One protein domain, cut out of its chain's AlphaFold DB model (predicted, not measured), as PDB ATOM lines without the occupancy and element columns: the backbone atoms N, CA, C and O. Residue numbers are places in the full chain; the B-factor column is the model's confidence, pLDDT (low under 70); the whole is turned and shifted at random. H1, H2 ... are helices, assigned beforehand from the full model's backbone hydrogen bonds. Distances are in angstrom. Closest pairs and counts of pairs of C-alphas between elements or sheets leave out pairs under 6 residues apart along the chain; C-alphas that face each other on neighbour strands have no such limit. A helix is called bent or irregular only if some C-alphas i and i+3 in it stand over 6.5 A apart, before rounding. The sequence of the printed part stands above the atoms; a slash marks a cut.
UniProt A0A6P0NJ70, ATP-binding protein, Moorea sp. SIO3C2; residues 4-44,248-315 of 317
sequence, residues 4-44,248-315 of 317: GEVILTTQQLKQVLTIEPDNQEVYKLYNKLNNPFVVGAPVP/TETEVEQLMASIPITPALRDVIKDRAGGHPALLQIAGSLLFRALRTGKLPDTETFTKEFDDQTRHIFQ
ATOM      1  N   GLY A   4      37.713   1.080 -13.963       28.42
ATOM      2  CA  GLY A   4      37.560   0.182 -15.112       28.42
ATOM      3  C   GLY A   4      37.217  -1.282 -14.779       28.42
ATOM      4  O   GLY A   4      36.427  -1.887 -15.504       28.42
ATOM      5  N   GLU A   5      37.719  -1.856 -13.677       30.92
ATOM      6  CA  GLU A   5      37.417  -3.254 -13.299       30.92
ATOM      7  C   GLU A   5      35.979  -3.421 -12.769       30.92
ATOM      8  O   GLU A   5      35.345  -4.459 -12.983       30.92
ATOM      9  N   VAL A   6      35.429  -2.380 -12.129       49.12
ATOM     10  CA  VAL A   6      34.062  -2.375 -11.570       49.12
ATOM     11  C   VAL A   6      32.997  -2.259 -12.671       49.12
ATOM     12  O   VAL A   6      31.933  -2.882 -12.594       49.12
ATOM     13  N   ILE A   7      33.278  -1.499 -13.734       45.97
ATOM     14  CA  ILE A   7      32.363  -1.345 -14.879       45.97
ATOM     15  C   ILE A   7      32.256  -2.660 -15.660       45.97
ATOM     16  O   ILE A   7      31.150  -3.075 -16.015       45.97
ATOM     17  N   LEU A   8      33.385  -3.352 -15.855       48.50
ATOM     18  CA  LEU A   8      33.433  -4.658 -16.520       48.50
ATOM     19  C   LEU A   8      32.643  -5.726 -15.755       48.50
ATOM     20  O   LEU A   8      31.872  -6.464 -16.368       48.50
ATOM     21  N   THR A   9      32.746  -5.760 -14.423       65.81
ATOM     22  CA  THR A   9      31.943  -6.682 -13.600       65.81
ATOM     23  C   THR A   9      30.456  -6.337 -13.659       65.81
ATOM     24  O   THR A   9      29.625  -7.221 -13.836       65.81
ATOM     25  N   THR A  10      30.090  -5.058 -13.604       65.38
ATOM     26  CA  THR A  10      28.679  -4.641 -13.593       65.38
ATOM     27  C   THR A  10      27.971  -4.879 -14.936       65.38
ATOM     28  O   THR A  10      26.827  -5.341 -14.961       65.38
ATOM     29  N   GLN A  11      28.643  -4.633 -16.069       67.88
ATOM     30  CA  GLN A  11      28.094  -4.933 -17.400       67.88
ATOM     31  C   GLN A  11      27.886  -6.436 -17.615       67.88
ATOM     32  O   GLN A  11      26.849  -6.839 -18.143       67.88
ATOM     33  N   GLN A  12      28.834  -7.265 -17.172       72.19
ATOM     34  CA  GLN A  12      28.706  -8.722 -17.234       72.19
ATOM     35  C   GLN A  12      27.528  -9.214 -16.385       72.19
ATOM     36  O   GLN A  12      26.703  -9.986 -16.869       72.19
ATOM     37  N   LEU A  13      27.377  -8.703 -15.158       75.25
ATOM     38  CA  LEU A  13      26.241  -9.051 -14.298       75.25
ATOM     39  C   LEU A  13      24.893  -8.666 -14.917       75.25
ATOM     40  O   LEU A  13      23.933  -9.432 -14.847       75.25
ATOM     41  N   LYS A  14      24.823  -7.500 -15.564       71.88
ATOM     42  CA  LYS A  14      23.620  -7.036 -16.261       71.88
ATOM     43  C   LYS A  14      23.234  -7.945 -17.426       71.88
ATOM     44  O   LYS A  14      22.050  -8.237 -17.598       71.88
ATOM     45  N   GLN A  15      24.209  -8.407 -18.210       75.12
ATOM     46  CA  GLN A  15      23.961  -9.382 -19.276       75.12
ATOM     47  C   GLN A  15      23.405 -10.692 -18.710       75.12
ATOM     48  O   GLN A  15      22.407 -11.189 -19.229       75.12
ATOM     49  N   VAL A  16      23.973 -11.199 -17.610       75.12
ATOM     50  CA  VAL A  16      23.474 -12.424 -16.967       75.12
ATOM     51  C   VAL A  16      22.040 -12.244 -16.473       75.12
ATOM     52  O   VAL A  16      21.201 -13.066 -16.809       75.12
ATOM     53  N   LEU A  17      21.704 -11.147 -15.783       73.38
ATOM     54  CA  LEU A  17      20.324 -10.895 -15.328       73.38
ATOM     55  C   LEU A  17      19.317 -10.692 -16.467       73.38
ATOM     56  O   LEU A  17      18.121 -10.894 -16.273       73.38
ATOM     57  N   THR A  18      19.780 -10.281 -17.649       74.50
ATOM     58  CA  THR A  18      18.917 -10.162 -18.833       74.50
ATOM     59  C   THR A  18      18.513 -11.540 -19.360       74.50
ATOM     60  O   THR A  18      17.402 -11.707 -19.857       74.50
ATOM     61  N   ILE A  19      19.407 -12.526 -19.250       70.88
ATOM     62  CA  ILE A  19      19.201 -13.896 -19.736       70.88
ATOM     63  C   ILE A  19      18.563 -14.771 -18.642       70.88
ATOM     64  O   ILE A  19      17.677 -15.572 -18.924       70.88
ATOM     65  N   GLU A  20      18.985 -14.587 -17.391       75.56
ATOM     66  CA  GLU A  20      18.609 -15.369 -16.212       75.56
ATOM     67  C   GLU A  20      18.211 -14.430 -15.053       75.56
ATOM     68  O   GLU A  20      18.998 -14.191 -14.128       75.56
ATOM     69  N   PRO A  21      16.989 -13.870 -15.069       71.25
ATOM     70  CA  PRO A  21      16.553 -12.871 -14.088       71.25
ATOM     71  C   PRO A  21      16.481 -13.400 -12.647       71.25
ATOM     72  O   PRO A  21      16.534 -12.608 -11.706       71.25
ATOM     73  N   ASP A  22      16.419 -14.722 -12.467       75.19
ATOM     74  CA  ASP A  22      16.381 -15.398 -11.163       75.19
ATOM     75  C   ASP A  22      17.768 -15.887 -10.690       75.19
ATOM     76  O   ASP A  22      17.872 -16.646  -9.721       75.19
ATOM     77  N   ASN A  23      18.857 -15.477 -11.355       78.38
ATOM     78  CA  ASN A  23      20.206 -15.927 -11.014       78.38
ATOM     79  C   ASN A  23      20.677 -15.355  -9.660       78.38
ATOM     80  O   ASN A  23      21.197 -14.240  -9.562       78.38
ATOM     81  N   GLN A  24      20.534 -16.159  -8.601       77.50
ATOM     82  CA  GLN A  24      20.886 -15.773  -7.230       77.50
ATOM     83  C   GLN A  24      22.367 -15.420  -7.030       77.50
ATOM     84  O   GLN A  24      22.681 -14.631  -6.137       77.50
ATOM     85  N   GLU A  25      23.282 -15.956  -7.840       76.00
ATOM     86  CA  GLU A  25      24.712 -15.641  -7.729       76.00
ATOM     87  C   GLU A  25      25.011 -14.203  -8.170       76.00
ATOM     88  O   GLU A  25      25.820 -13.518  -7.539       76.00
ATOM     89  N   VAL A  26      24.294 -13.688  -9.175       76.56
ATOM     90  CA  VAL A  26      24.433 -12.286  -9.595       76.56
ATOM     91  C   VAL A  26      23.973 -11.330  -8.496       76.56
ATOM     92  O   VAL A  26      24.667 -10.361  -8.179       76.56
ATOM     93  N   TYR A  27      22.848 -11.628  -7.845       75.88
ATOM     94  CA  TYR A  27      22.350 -10.828  -6.723       75.88
ATOM     95  C   TYR A  27      23.304 -10.850  -5.517       75.88
ATOM     96  O   TYR A  27      23.535  -9.819  -4.876       75.88
ATOM     97  N   LYS A  28      23.943 -11.996  -5.231       76.00
ATOM     98  CA  LYS A  28      25.017 -12.083  -4.223       76.00
ATOM     99  C   LYS A  28      26.222 -11.212  -4.581       76.00
ATOM    100  O   LYS A  28      26.860 -10.683  -3.670       76.00
ATOM    101  N   LEU A  29      26.540 -11.045  -5.866       77.19
ATOM    102  CA  LEU A  29      27.648 -10.189  -6.287       77.19
ATOM    103  C   LEU A  29      27.305  -8.702  -6.145       77.19
ATOM    104  O   LEU A  29      28.112  -7.955  -5.596       77.19
ATOM    105  N   TYR A  30      26.082  -8.290  -6.503       76.19
ATOM    106  CA  TYR A  30      25.583  -6.931  -6.236       76.19
ATOM    107  C   TYR A  30      25.627  -6.566  -4.746       76.19
ATOM    108  O   TYR A  30      25.919  -5.425  -4.398       76.19
ATOM    109  N   ASN A  31      25.429  -7.537  -3.848       74.12
ATOM    110  CA  ASN A  31      25.558  -7.323  -2.405       74.12
ATOM    111  C   ASN A  31      26.965  -6.945  -1.927       74.12
ATOM    112  O   ASN A  31      27.094  -6.407  -0.825       74.12
ATOM    113  N   LYS A  32      27.995  -7.217  -2.732       81.06
ATOM    114  CA  LYS A  32      29.388  -6.846  -2.453       81.06
ATOM    115  C   LYS A  32      29.787  -5.516  -3.099       81.06
ATOM    116  O   LYS A  32      30.871  -5.020  -2.806       81.06
ATOM    117  N   LEU A  33      28.947  -4.952  -3.969       83.50
ATOM    118  CA  LEU A  33      29.203  -3.679  -4.636       83.50
ATOM    119  C   LEU A  33      28.724  -2.502  -3.779       83.50
ATOM    120  O   LEU A  33      27.720  -2.577  -3.066       83.50
ATOM    121  N   ASN A  34      29.432  -1.382  -3.900       87.00
ATOM    122  CA  ASN A  34      28.964  -0.103  -3.380       87.00
ATOM    123  C   ASN A  34      27.899   0.472  -4.313       87.00
ATOM    124  O   ASN A  34      27.980   0.296  -5.528       87.00
ATOM    125  N   ASN A  35      26.922   1.182  -3.745       89.75
ATOM    126  CA  ASN A  35      25.913   1.872  -4.540       89.75
ATOM    127  C   ASN A  35      26.602   2.945  -5.407       89.75
ATOM    128  O   ASN A  35      27.279   3.818  -4.849       89.75
ATOM    129  N   PRO A  36      26.491   2.874  -6.748       90.56
ATOM    130  CA  PRO A  36      27.118   3.861  -7.617       90.56
ATOM    131  C   PRO A  36      26.378   5.203  -7.589       90.56
ATOM    132  O   PRO A  36      26.980   6.220  -7.928       90.56
ATOM    133  N   PHE A  37      25.114   5.219  -7.155       94.62
ATOM    134  CA  PHE A  37      24.276   6.411  -7.102       94.62
ATOM    135  C   PHE A  37      24.466   7.182  -5.794       94.62
ATOM    136  O   PHE A  37      24.622   6.592  -4.723       94.62
ATOM    137  N   VAL A  38      24.423   8.510  -5.885       94.25
ATOM    138  CA  VAL A  38      24.641   9.426  -4.759       94.25
ATOM    139  C   VAL A  38      23.356  10.194  -4.476       94.25
ATOM    140  O   VAL A  38      22.832  10.882  -5.347       94.25
ATOM    141  N   VAL A  39      22.838  10.063  -3.254       93.31
ATOM    142  CA  VAL A  39      21.580  10.682  -2.813       93.31
ATOM    143  C   VAL A  39      21.868  11.602  -1.633       93.31
ATOM    144  O   VAL A  39      22.537  11.191  -0.688       93.31
ATOM    145  N   GLY A  40      21.347  12.832  -1.681       88.38
ATOM    146  CA  GLY A  40      21.462  13.808  -0.588       88.38
ATOM    147  C   GLY A  40      22.826  14.493  -0.465       88.38
ATOM    148  O   GLY A  40      23.037  15.235   0.487       88.38
ATOM    149  N   ALA A  41      23.739  14.258  -1.406       93.31
ATOM    150  CA  ALA A  41      25.047  14.898  -1.461       93.31
ATOM    151  C   ALA A  41      25.429  15.213  -2.918       93.31
ATOM    152  O   ALA A  41      24.878  14.593  -3.840       93.31
ATOM    153  N   PRO A  42      26.366  16.149  -3.138       95.50
ATOM    154  CA  PRO A  42      27.000  16.341  -4.434       95.50
ATOM    155  C   PRO A  42      27.575  15.032  -4.993       95.50
ATOM    156  O   PRO A  42      28.041  14.154  -4.266       95.50
ATOM    157  N   VAL A  43      27.494  14.886  -6.313       95.62
ATOM    158  CA  VAL A  43      28.034  13.731  -7.036       95.62
ATOM    159  C   VAL A  43      29.530  13.985  -7.231       95.62
ATOM    160  O   VAL A  43      29.861  15.022  -7.805       95.62
ATOM    161  N   PRO A  44      30.416  13.062  -6.818       93.50
ATOM    162  CA  PRO A  44      31.854  13.246  -6.962       93.50
ATOM    163  C   PRO A  44      32.266  13.291  -8.439       93.50
ATOM    164  O   PRO A  44      31.576  12.747  -9.308       93.50
ATOM    165  N   THR A 248      20.115  14.913 -21.097       96.75
ATOM    166  CA  THR A 248      19.657  14.354 -22.371       96.75
ATOM    167  C   THR A 248      19.443  12.847 -22.255       96.75
ATOM    168  O   THR A 248      20.022  12.196 -21.389       96.75
ATOM    169  N   GLU A 249      18.666  12.252 -23.164       95.44
ATOM    170  CA  GLU A 249      18.420  10.799 -23.150       95.44
ATOM    171  C   GLU A 249      19.725   9.984 -23.150       95.44
ATOM    172  O   GLU A 249      19.845   9.027 -22.390       95.44
ATOM    173  N   THR A 250      20.739  10.425 -23.906       95.25
ATOM    174  CA  THR A 250      22.064   9.776 -23.938       95.25
ATOM    175  C   THR A 250      22.762   9.828 -22.574       95.25
ATOM    176  O   THR A 250      23.354   8.847 -22.128       95.25
ATOM    177  N   GLU A 251      22.684  10.961 -21.875       96.50
ATOM    178  CA  GLU A 251      23.285  11.127 -20.547       96.50
ATOM    179  C   GLU A 251      22.522  10.339 -19.477       96.50
ATOM    180  O   GLU A 251      23.136   9.760 -18.582       96.50
ATOM    181  N   VAL A 252      21.191  10.258 -19.587       96.81
ATOM    182  CA  VAL A 252      20.369   9.394 -18.729       96.81
ATOM    183  C   VAL A 252      20.749   7.928 -18.928       96.81
ATOM    184  O   VAL A 252      20.929   7.199 -17.954       96.81
ATOM    185  N   GLU A 253      20.919   7.485 -20.174       93.19
ATOM    186  CA  GLU A 253      21.375   6.127 -20.475       93.19
ATOM    187  C   GLU A 253      22.763   5.841 -19.902       93.19
ATOM    188  O   GLU A 253      22.960   4.772 -19.320       93.19
ATOM    189  N   GLN A 254      23.692   6.795 -20.004       93.12
ATOM    190  CA  GLN A 254      25.027   6.686 -19.418       93.12
ATOM    191  C   GLN A 254      24.968   6.577 -17.888       93.12
ATOM    192  O   GLN A 254      25.595   5.685 -17.316       93.12
ATOM    193  N   LEU A 255      24.186   7.433 -17.223       93.88
ATOM    194  CA  LEU A 255      24.019   7.415 -15.767       93.88
ATOM    195  C   LEU A 255      23.419   6.087 -15.280       93.88
ATOM    196  O   LEU A 255      23.862   5.517 -14.286       93.88
ATOM    197  N   MET A 256      22.435   5.568 -16.013       92.75
ATOM    198  CA  MET A 256      21.709   4.345 -15.667       92.75
ATOM    199  C   MET A 256      22.366   3.070 -16.232       92.75
ATOM    200  O   MET A 256      21.816   1.970 -16.113       92.75
ATOM    201  N   ALA A 257      23.543   3.176 -16.854       87.81
ATOM    202  CA  ALA A 257      24.200   2.054 -17.523       87.81
ATOM    203  C   ALA A 257      24.580   0.928 -16.548       87.81
ATOM    204  O   ALA A 257      24.464  -0.252 -16.899       87.81
ATOM    205  N   SER A 258      24.967   1.298 -15.323       80.06
ATOM    206  CA  SER A 258      25.458   0.415 -14.255       80.06
ATOM    207  C   SER A 258      24.371  -0.417 -13.566       80.06
ATOM    208  O   SER A 258      24.675  -1.244 -12.708       80.06
ATOM    209  N   ILE A 259      23.099  -0.247 -13.932       85.06
ATOM    210  CA  ILE A 259      22.006  -0.970 -13.287       85.06
ATOM    211  C   ILE A 259      21.094  -1.676 -14.305       85.06
ATOM    212  O   ILE A 259      20.824  -1.129 -15.384       85.06
ATOM    213  N   PRO A 260      20.660  -2.927 -14.047       82.94
ATOM    214  CA  PRO A 260      19.610  -3.572 -14.826       82.94
ATOM    215  C   PRO A 260      18.271  -2.878 -14.566       82.94
ATOM    216  O   PRO A 260      17.902  -2.602 -13.428       82.94
ATOM    217  N   ILE A 261      17.541  -2.601 -15.643       87.06
ATOM    218  CA  ILE A 261      16.238  -1.935 -15.603       87.06
ATOM    219  C   ILE A 261      15.355  -2.633 -16.623       87.06
ATOM    220  O   ILE A 261      15.745  -2.764 -17.787       87.06
ATOM    221  N   THR A 262      14.178  -3.082 -16.195       88.94
ATOM    222  CA  THR A 262      13.180  -3.637 -17.113       88.94
ATOM    223  C   THR A 262      12.595  -2.523 -17.991       88.94
ATOM    224  O   THR A 262      12.587  -1.364 -17.570       88.94
ATOM    225  N   PRO A 263      12.069  -2.825 -19.191       90.38
ATOM    226  CA  PRO A 263      11.417  -1.814 -20.026       90.38
ATOM    227  C   PRO A 263      10.316  -1.043 -19.282       90.38
ATOM    228  O   PRO A 263      10.311   0.181 -19.297       90.38
ATOM    229  N   ALA A 264       9.473  -1.744 -18.517       91.81
ATOM    230  CA  ALA A 264       8.394  -1.121 -17.751       91.81
ATOM    231  C   ALA A 264       8.904  -0.154 -16.662       91.81
ATOM    232  O   ALA A 264       8.361   0.935 -16.501       91.81
ATOM    233  N   LEU A 265       9.970  -0.513 -15.935       94.19
ATOM    234  CA  LEU A 265      10.581   0.394 -14.953       94.19
ATOM    235  C   LEU A 265      11.269   1.583 -15.630       94.19
ATOM    236  O   LEU A 265      11.239   2.688 -15.097       94.19
ATOM    237  N   ARG A 266      11.871   1.378 -16.806       94.12
ATOM    238  CA  ARG A 266      12.475   2.459 -17.591       94.12
ATOM    239  C   ARG A 266      11.429   3.487 -18.008       94.12
ATOM    240  O   ARG A 266      11.702   4.676 -17.881       94.12
ATOM    241  N   ASP A 267      10.255   3.041 -18.449       94.56
ATOM    242  CA  ASP A 267       9.155   3.933 -18.823       94.56
ATOM    243  C   ASP A 267       8.661   4.741 -17.618       94.56
ATOM    244  O   ASP A 267       8.518   5.957 -17.717       94.56
ATOM    245  N   VAL A 268       8.509   4.101 -16.450       95.44
ATOM    246  CA  VAL A 268       8.148   4.794 -15.199       95.44
ATOM    247  C   VAL A 268       9.207   5.825 -14.795       95.44
ATOM    248  O   VAL A 268       8.867   6.952 -14.450       95.44
ATOM    249  N   ILE A 269      10.496   5.480 -14.858       95.94
ATOM    250  CA  ILE A 269      11.583   6.419 -14.533       95.94
ATOM    251  C   ILE A 269      11.596   7.586 -15.521       95.94
ATOM    252  O   ILE A 269      11.756   8.730 -15.106       95.94
ATOM    253  N   LYS A 270      11.402   7.322 -16.818       95.25
ATOM    254  CA  LYS A 270      11.344   8.368 -17.843       95.25
ATOM    255  C   LYS A 270      10.173   9.323 -17.604       95.25
ATOM    256  O   LYS A 270      10.369  10.529 -17.700       95.25
ATOM    257  N   ASP A 271       9.000   8.795 -17.267       94.81
ATOM    258  CA  ASP A 271       7.800   9.580 -16.958       94.81
ATOM    259  C   ASP A 271       7.979  10.444 -15.698       94.81
ATOM    260  O   ASP A 271       7.683  11.637 -15.708       94.81
ATOM    261  N   ARG A 272       8.527   9.863 -14.622       93.62
ATOM    262  CA  ARG A 272       8.607  10.517 -13.306       93.62
ATOM    263  C   ARG A 272       9.834  11.396 -13.103       93.62
ATOM    264  O   ARG A 272       9.730  12.465 -12.509       93.62
ATOM    265  N   ALA A 273      11.002  10.942 -13.547       95.56
ATOM    266  CA  ALA A 273      12.265  11.652 -13.358       95.56
ATOM    267  C   ALA A 273      12.664  12.477 -14.588       95.56
ATOM    268  O   ALA A 273      13.376  13.475 -14.449       95.56
ATOM    269  N   GLY A 274      12.244  12.067 -15.791       95.62
ATOM    270  CA  GLY A 274      12.738  12.639 -17.040       95.62
ATOM    271  C   GLY A 274      14.269  12.659 -17.071       95.62
ATOM    272  O   GLY A 274      14.922  11.645 -16.834       95.62
ATOM    273  N   GLY A 275      14.842  13.835 -17.328       96.31
ATOM    274  CA  GLY A 275      16.288  14.082 -17.257       96.31
ATOM    275  C   GLY A 275      16.778  14.654 -15.920       96.31
ATOM    276  O   GLY A 275      17.914  15.115 -15.841       96.31
ATOM    277  N   HIS A 276      15.947  14.732 -14.879       96.69
ATOM    278  CA  HIS A 276      16.325  15.422 -13.646       96.69
ATOM    279  C   HIS A 276      17.412  14.636 -12.880       96.69
ATOM    280  O   HIS A 276      17.137  13.535 -12.399       96.69
ATOM    281  N   PRO A 277      18.619  15.198 -12.657       96.50
ATOM    282  CA  PRO A 277      19.756  14.454 -12.105       96.50
ATOM    283  C   PRO A 277      19.482  13.808 -10.744       96.50
ATOM    284  O   PRO A 277      19.680  12.607 -10.594       96.50
ATOM    285  N   ALA A 278      18.990  14.565  -9.756       95.81
ATOM    286  CA  ALA A 278      18.743  14.006  -8.425       95.81
ATOM    287  C   ALA A 278      17.637  12.939  -8.405       95.81
ATOM    288  O   ALA A 278      17.797  11.912  -7.749       95.81
ATOM    289  N   LEU A 279      16.556  13.133  -9.166       96.94
ATOM    290  CA  LEU A 279      15.509  12.123  -9.321       96.94
ATOM    291  C   LEU A 279      16.066  10.833  -9.937       96.94
ATOM    292  O   LEU A 279      15.770   9.745  -9.452       96.94
ATOM    293  N   LEU A 280      16.933  10.936 -10.947       97.31
ATOM    294  CA  LEU A 280      17.595   9.776 -11.548       97.31
ATOM    295  C   LEU A 280      18.553   9.075 -10.575       97.31
ATOM    296  O   LEU A 280      18.566   7.847 -10.517       97.31
ATOM    297  N   GLN A 281      19.305   9.831  -9.770       97.12
ATOM    298  CA  GLN A 281      20.149   9.273  -8.709       97.12
ATOM    299  C   GLN A 281      19.315   8.520  -7.658       97.12
ATOM    300  O   GLN A 281      19.676   7.414  -7.254       97.12
ATOM    301  N   ILE A 282      18.164   9.069  -7.253       97.00
ATOM    302  CA  ILE A 282      17.232   8.405  -6.331       97.00
ATOM    303  C   ILE A 282      16.662   7.132  -6.964       97.00
ATOM    304  O   ILE A 282      16.713   6.074  -6.339       97.00
ATOM    305  N   ALA A 283      16.191   7.197  -8.213       96.94
ATOM    306  CA  ALA A 283      15.688   6.036  -8.946       96.94
ATOM    307  C   ALA A 283      16.735   4.914  -9.023       96.94
ATOM    308  O   ALA A 283      16.449   3.769  -8.673       96.94
ATOM    309  N   GLY A 284      17.963   5.246  -9.431       95.62
ATOM    310  CA  GLY A 284      19.067   4.294  -9.495       95.62
ATOM    311  C   GLY A 284      19.397   3.688  -8.132       95.62
ATOM    312  O   GLY A 284      19.548   2.472  -8.016       95.62
ATOM    313  N   SER A 285      19.432   4.509  -7.081       95.12
ATOM    314  CA  SER A 285      19.692   4.057  -5.712       95.12
ATOM    315  C   SER A 285      18.620   3.085  -5.199       95.12
ATOM    316  O   SER A 285      18.951   2.051  -4.609       95.12
ATOM    317  N   LEU A 286      17.339   3.364  -5.474       95.25
ATOM    318  CA  LEU A 286      16.217   2.489  -5.119       95.25
ATOM    319  C   LEU A 286      16.312   1.134  -5.820       95.25
ATOM    320  O   LEU A 286      16.245   0.089  -5.167       95.25
ATOM    321  N   LEU A 287      16.544   1.142  -7.133       93.62
ATOM    322  CA  LEU A 287      16.747  -0.088  -7.892       93.62
ATOM    323  C   LEU A 287      17.964  -0.867  -7.371       93.62
ATOM    324  O   LEU A 287      17.898  -2.088  -7.233       93.62
ATOM    325  N   PHE A 288      19.058  -0.180  -7.029       91.75
ATOM    326  CA  PHE A 288      20.276  -0.829  -6.543       91.75
ATOM    327  C   PHE A 288      20.018  -1.540  -5.212       91.75
ATOM    328  O   PHE A 288      20.435  -2.682  -5.013       91.75
ATOM    329  N   ARG A 289      19.272  -0.894  -4.310       90.94
ATOM    330  CA  ARG A 289      18.846  -1.495  -3.043       90.94
ATOM    331  C   ARG A 289      17.962  -2.721  -3.262       90.94
ATOM    332  O   ARG A 289      18.174  -3.735  -2.599       90.94
ATOM    333  N   ALA A 290      17.020  -2.662  -4.197       89.69
ATOM    334  CA  ALA A 290      16.153  -3.797  -4.492       89.69
ATOM    335  C   ALA A 290      16.942  -5.003  -5.042       89.69
ATOM    336  O   ALA A 290      16.755  -6.135  -4.589       89.69
ATOM    337  N   LEU A 291      17.926  -4.762  -5.916       85.19
ATOM    338  CA  LEU A 291      18.839  -5.810  -6.390       85.19
ATOM    339  C   LEU A 291      19.603  -6.477  -5.239       85.19
ATOM    340  O   LEU A 291      19.736  -7.696  -5.212       85.19
ATOM    341  N   ARG A 292      20.039  -5.721  -4.229       85.12
ATOM    342  CA  ARG A 292      20.676  -6.305  -3.034       85.12
ATOM    343  C   ARG A 292      19.754  -7.243  -2.255       85.12
ATOM    344  O   ARG A 292      20.215  -8.226  -1.677       85.12
ATOM    345  N   THR A 293      18.450  -6.982  -2.285       83.25
ATOM    346  CA  THR A 293      17.429  -7.857  -1.688       83.25
ATOM    347  C   THR A 293      17.012  -9.033  -2.579       83.25
ATOM    348  O   THR A 293      16.210  -9.859  -2.154       83.25
ATOM    349  N   GLY A 294      17.592  -9.159  -3.778       80.88
ATOM    350  CA  GLY A 294      17.439 -10.326  -4.650       80.88
ATOM    351  C   GLY A 294      16.292 -10.251  -5.655       80.88
ATOM    352  O   GLY A 294      16.021 -11.248  -6.318       80.88
ATOM    353  N   LYS A 295      15.600  -9.110  -5.769       83.75
ATOM    354  CA  LYS A 295      14.494  -8.950  -6.720       83.75
ATOM    355  C   LYS A 295      14.265  -7.482  -7.077       83.75
ATOM    356  O   LYS A 295      14.217  -6.630  -6.195       83.75
ATOM    357  N   LEU A 296      14.074  -7.195  -8.365       85.50
ATOM    358  CA  LEU A 296      13.598  -5.883  -8.815       85.50
ATOM    359  C   LEU A 296      12.122  -5.667  -8.428       85.50
ATOM    360  O   LEU A 296      11.330  -6.612  -8.498       85.50
ATOM    361  N   PRO A 297      11.730  -4.441  -8.046       90.19
ATOM    362  CA  PRO A 297      10.343  -4.133  -7.727       90.19
ATOM    363  C   PRO A 297       9.482  -4.173  -8.996       90.19
ATOM    364  O   PRO A 297       9.968  -3.937 -10.105       90.19
ATOM    365  N   ASP A 298       8.186  -4.440  -8.837       92.44
ATOM    366  CA  ASP A 298       7.215  -4.099  -9.878       92.44
ATOM    367  C   ASP A 298       7.043  -2.572  -9.985       92.44
ATOM    368  O   ASP A 298       7.530  -1.798  -9.154       92.44
ATOM    369  N   THR A 299       6.370  -2.126 -11.045       93.88
ATOM    370  CA  THR A 299       6.196  -0.700 -11.338       93.88
ATOM    371  C   THR A 299       5.392   0.037 -10.271       93.88
ATOM    372  O   THR A 299       5.693   1.197  -9.998       93.88
ATOM    373  N   GLU A 300       4.401  -0.603  -9.647       94.75
ATOM    374  CA  GLU A 300       3.557   0.010  -8.615       94.75
ATOM    375  C   GLU A 300       4.350   0.242  -7.324       94.75
ATOM    376  O   GLU A 300       4.384   1.357  -6.797       94.75
ATOM    377  N   THR A 301       5.064  -0.789  -6.870       94.38
ATOM    378  CA  THR A 301       5.938  -0.739  -5.696       94.38
ATOM    379  C   THR A 301       7.034   0.305  -5.881       94.38
ATOM    380  O   THR A 301       7.237   1.142  -5.000       94.38
ATOM    381  N   PHE A 302       7.696   0.304  -7.045       96.06
ATOM    382  CA  PHE A 302       8.722   1.294  -7.367       96.06
ATOM    383  C   PHE A 302       8.161   2.718  -7.367       96.06
ATOM    384  O   PHE A 302       8.756   3.597  -6.753       96.06
ATOM    385  N   THR A 303       7.017   2.947  -8.020       95.62
ATOM    386  CA  THR A 303       6.404   4.284  -8.114       95.62
ATOM    387  C   THR A 303       6.082   4.832  -6.732       95.62
ATOM    388  O   THR A 303       6.434   5.965  -6.427       95.62
ATOM    389  N   LYS A 304       5.466   4.018  -5.868       95.69
ATOM    390  CA  LYS A 304       5.124   4.434  -4.506       95.69
ATOM    391  C   LYS A 304       6.364   4.845  -3.712       95.69
ATOM    392  O   LYS A 304       6.382   5.907  -3.098       95.69
ATOM    393  N   GLU A 305       7.398   4.011  -3.733       95.00
ATOM    394  CA  GLU A 305       8.634   4.274  -2.997       95.00
ATOM    395  C   GLU A 305       9.396   5.481  -3.561       95.00
ATOM    396  O   GLU A 305       9.923   6.293  -2.801       95.00
ATOM    397  N   PHE A 306       9.413   5.632  -4.885       96.25
ATOM    398  CA  PHE A 306       9.996   6.780  -5.563       96.25
ATOM    399  C   PHE A 306       9.274   8.082  -5.200       96.25
ATOM    400  O   PHE A 306       9.925   9.058  -4.824       96.25
ATOM    401  N   ASP A 307       7.942   8.098  -5.246       94.00
ATOM    402  CA  ASP A 307       7.136   9.271  -4.903       94.00
ATOM    403  C   ASP A 307       7.311   9.650  -3.421       94.00
ATOM    404  O   ASP A 307       7.439  10.829  -3.088       94.00
ATOM    405  N   ASP A 308       7.379   8.665  -2.517       93.69
ATOM    406  CA  ASP A 308       7.635   8.905  -1.093       93.69
ATOM    407  C   ASP A 308       9.030   9.512  -0.850       93.69
ATOM    408  O   ASP A 308       9.166  10.435  -0.046       93.69
ATOM    409  N   GLN A 309      10.060   9.043  -1.562       92.44
ATOM    410  CA  GLN A 309      11.430   9.553  -1.428       92.44
ATOM    411  C   GLN A 309      11.632  10.918  -2.089       92.44
ATOM    412  O   GLN A 309      12.456  11.693  -1.621       92.44
ATOM    413  N   THR A 310      10.905  11.235  -3.159       92.44
ATOM    414  CA  THR A 310      11.136  12.452  -3.960       92.44
ATOM    415  C   THR A 310      10.200  13.604  -3.619       92.44
ATOM    416  O   THR A 310      10.473  14.733  -4.016       92.44
ATOM    417  N   ARG A 311       9.142  13.370  -2.827       88.19
ATOM    418  CA  ARG A 311       8.139  14.388  -2.460       88.19
ATOM    419  C   ARG A 311       8.747  15.708  -1.984       88.19
ATOM    420  O   ARG A 311       8.269  16.761  -2.388       88.19
ATOM    421  N   HIS A 312       9.789  15.650  -1.158       83.81
ATOM    422  CA  HIS A 312      10.442  16.836  -0.598       83.81
ATOM    423  C   HIS A 312      11.106  17.727  -1.661       83.81
ATOM    424  O   HIS A 312      11.140  18.936  -1.495       83.81
ATOM    425  N   ILE A 313      11.561  17.166  -2.788       81.12
ATOM    426  CA  ILE A 313      12.206  17.928  -3.875       81.12
ATOM    427  C   ILE A 313      11.212  18.887  -4.542       81.12
ATOM    428  O   ILE A 313      11.601  19.937  -5.046       81.12
ATOM    429  N   PHE A 314       9.925  18.540  -4.526       75.75
ATOM    430  CA  PHE A 314       8.854  19.340  -5.117       75.75
ATOM    431  C   PHE A 314       8.155  20.266  -4.112       75.75
ATOM    432  O   PHE A 314       7.263  21.007  -4.508       75.75
ATOM    433  N   GLN A 315       8.507  20.204  -2.822       62.66
ATOM    434  CA  GLN A 315       7.880  21.037  -1.789       62.66
ATOM    435  C   GLN A 315       8.396  22.483  -1.794       62.66
ATOM    436  O   GLN A 315       7.689  23.360  -1.303       62.66
TER     437      GLN A 315
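What this domain is: This is residues 4 to 44 and 248 to 315 of the 317 residues of the protein "ATP-binding protein" of Moorea sp. SIO3C2 (UniProt A0A6P0NJ70). Helices H4, H5 and H6 form a small up-and-down bundle, each running against the one before it, and the hairpin of H1 and H2 packs at the far end of H5 through H2. Short H3 lies near the first part of H5, and residues 31 to 44, with no named element, run back along H5 from H2. The printed part has 109 residues, with six named helices, H1 to H6 in chain order, and no named strand; the class is all helix. It is compact, with a radius of gyration of the C-alphas of 13.5 A and spans of 41 by 31 by 23 A.

How they stand to each other: H1, residues 4 to 19, only just touches H2, residues 24 to 30, with 3 pairs of C-alphas within 8 A, the closest Leu 13 and Val 26 at 6.0 A; this hairpin has a shallow tilt of 29 degrees. H2 touches the hub H5, residues 277 to 292, closest at the C-alphas of Tyr 30 and Arg 292, 5.9 A. H3, residues 249 to 255, is close to H5 but not clearly touching: C-alphas 252 and 280 are 7.7 A apart. H4, residues 263 to 273, touches H5 with C-alphas 273 and 279 closest, 5.2 A, opposite ways. H6, residues 299 to 314, touches H5, closest at C-alphas 283 and 306, 6.7 A, opposite ways at a steep tilt of 39 degrees. H4 and H6 run the same way at a shallow tilt of 15 degrees and touch, closest at C-alphas 265 and 299, 5.8 A. H1 and H5 are apart. Every O i to N i+4 pair is within hydrogen-bond range in H1 to H5; in H6, 9 of 12 are.

Where its parts are: H1 begins at C-alpha 4 (37.560, 0.182, -15.112) and is 23.6 A long; H2 is 10.1 A, H3 9.9 A and H4 15.1 A. H5, 22.7 A, ends at C-alpha 292 (20.676, -6.305, -3.034). H6, 21.2 A, ends at C-alpha 314 (8.854, 19.340, -5.117); it has a kink of 40 degrees near residue 308 and is irregular, with C-alphas 309 and 312 7.4 A apart.

The domain as a whole: The two C-alphas farthest apart, of Ile 19 and Gln 315, are 40.9 A apart. Residues 45 to 247 are not printed, and C-alphas 44 and 248 are 19.7 A apart across the cut. Of the links printed whole, none is long. Residues 4 to 11 and 315 have pLDDT under 70; the mean of the printed part is 85.4.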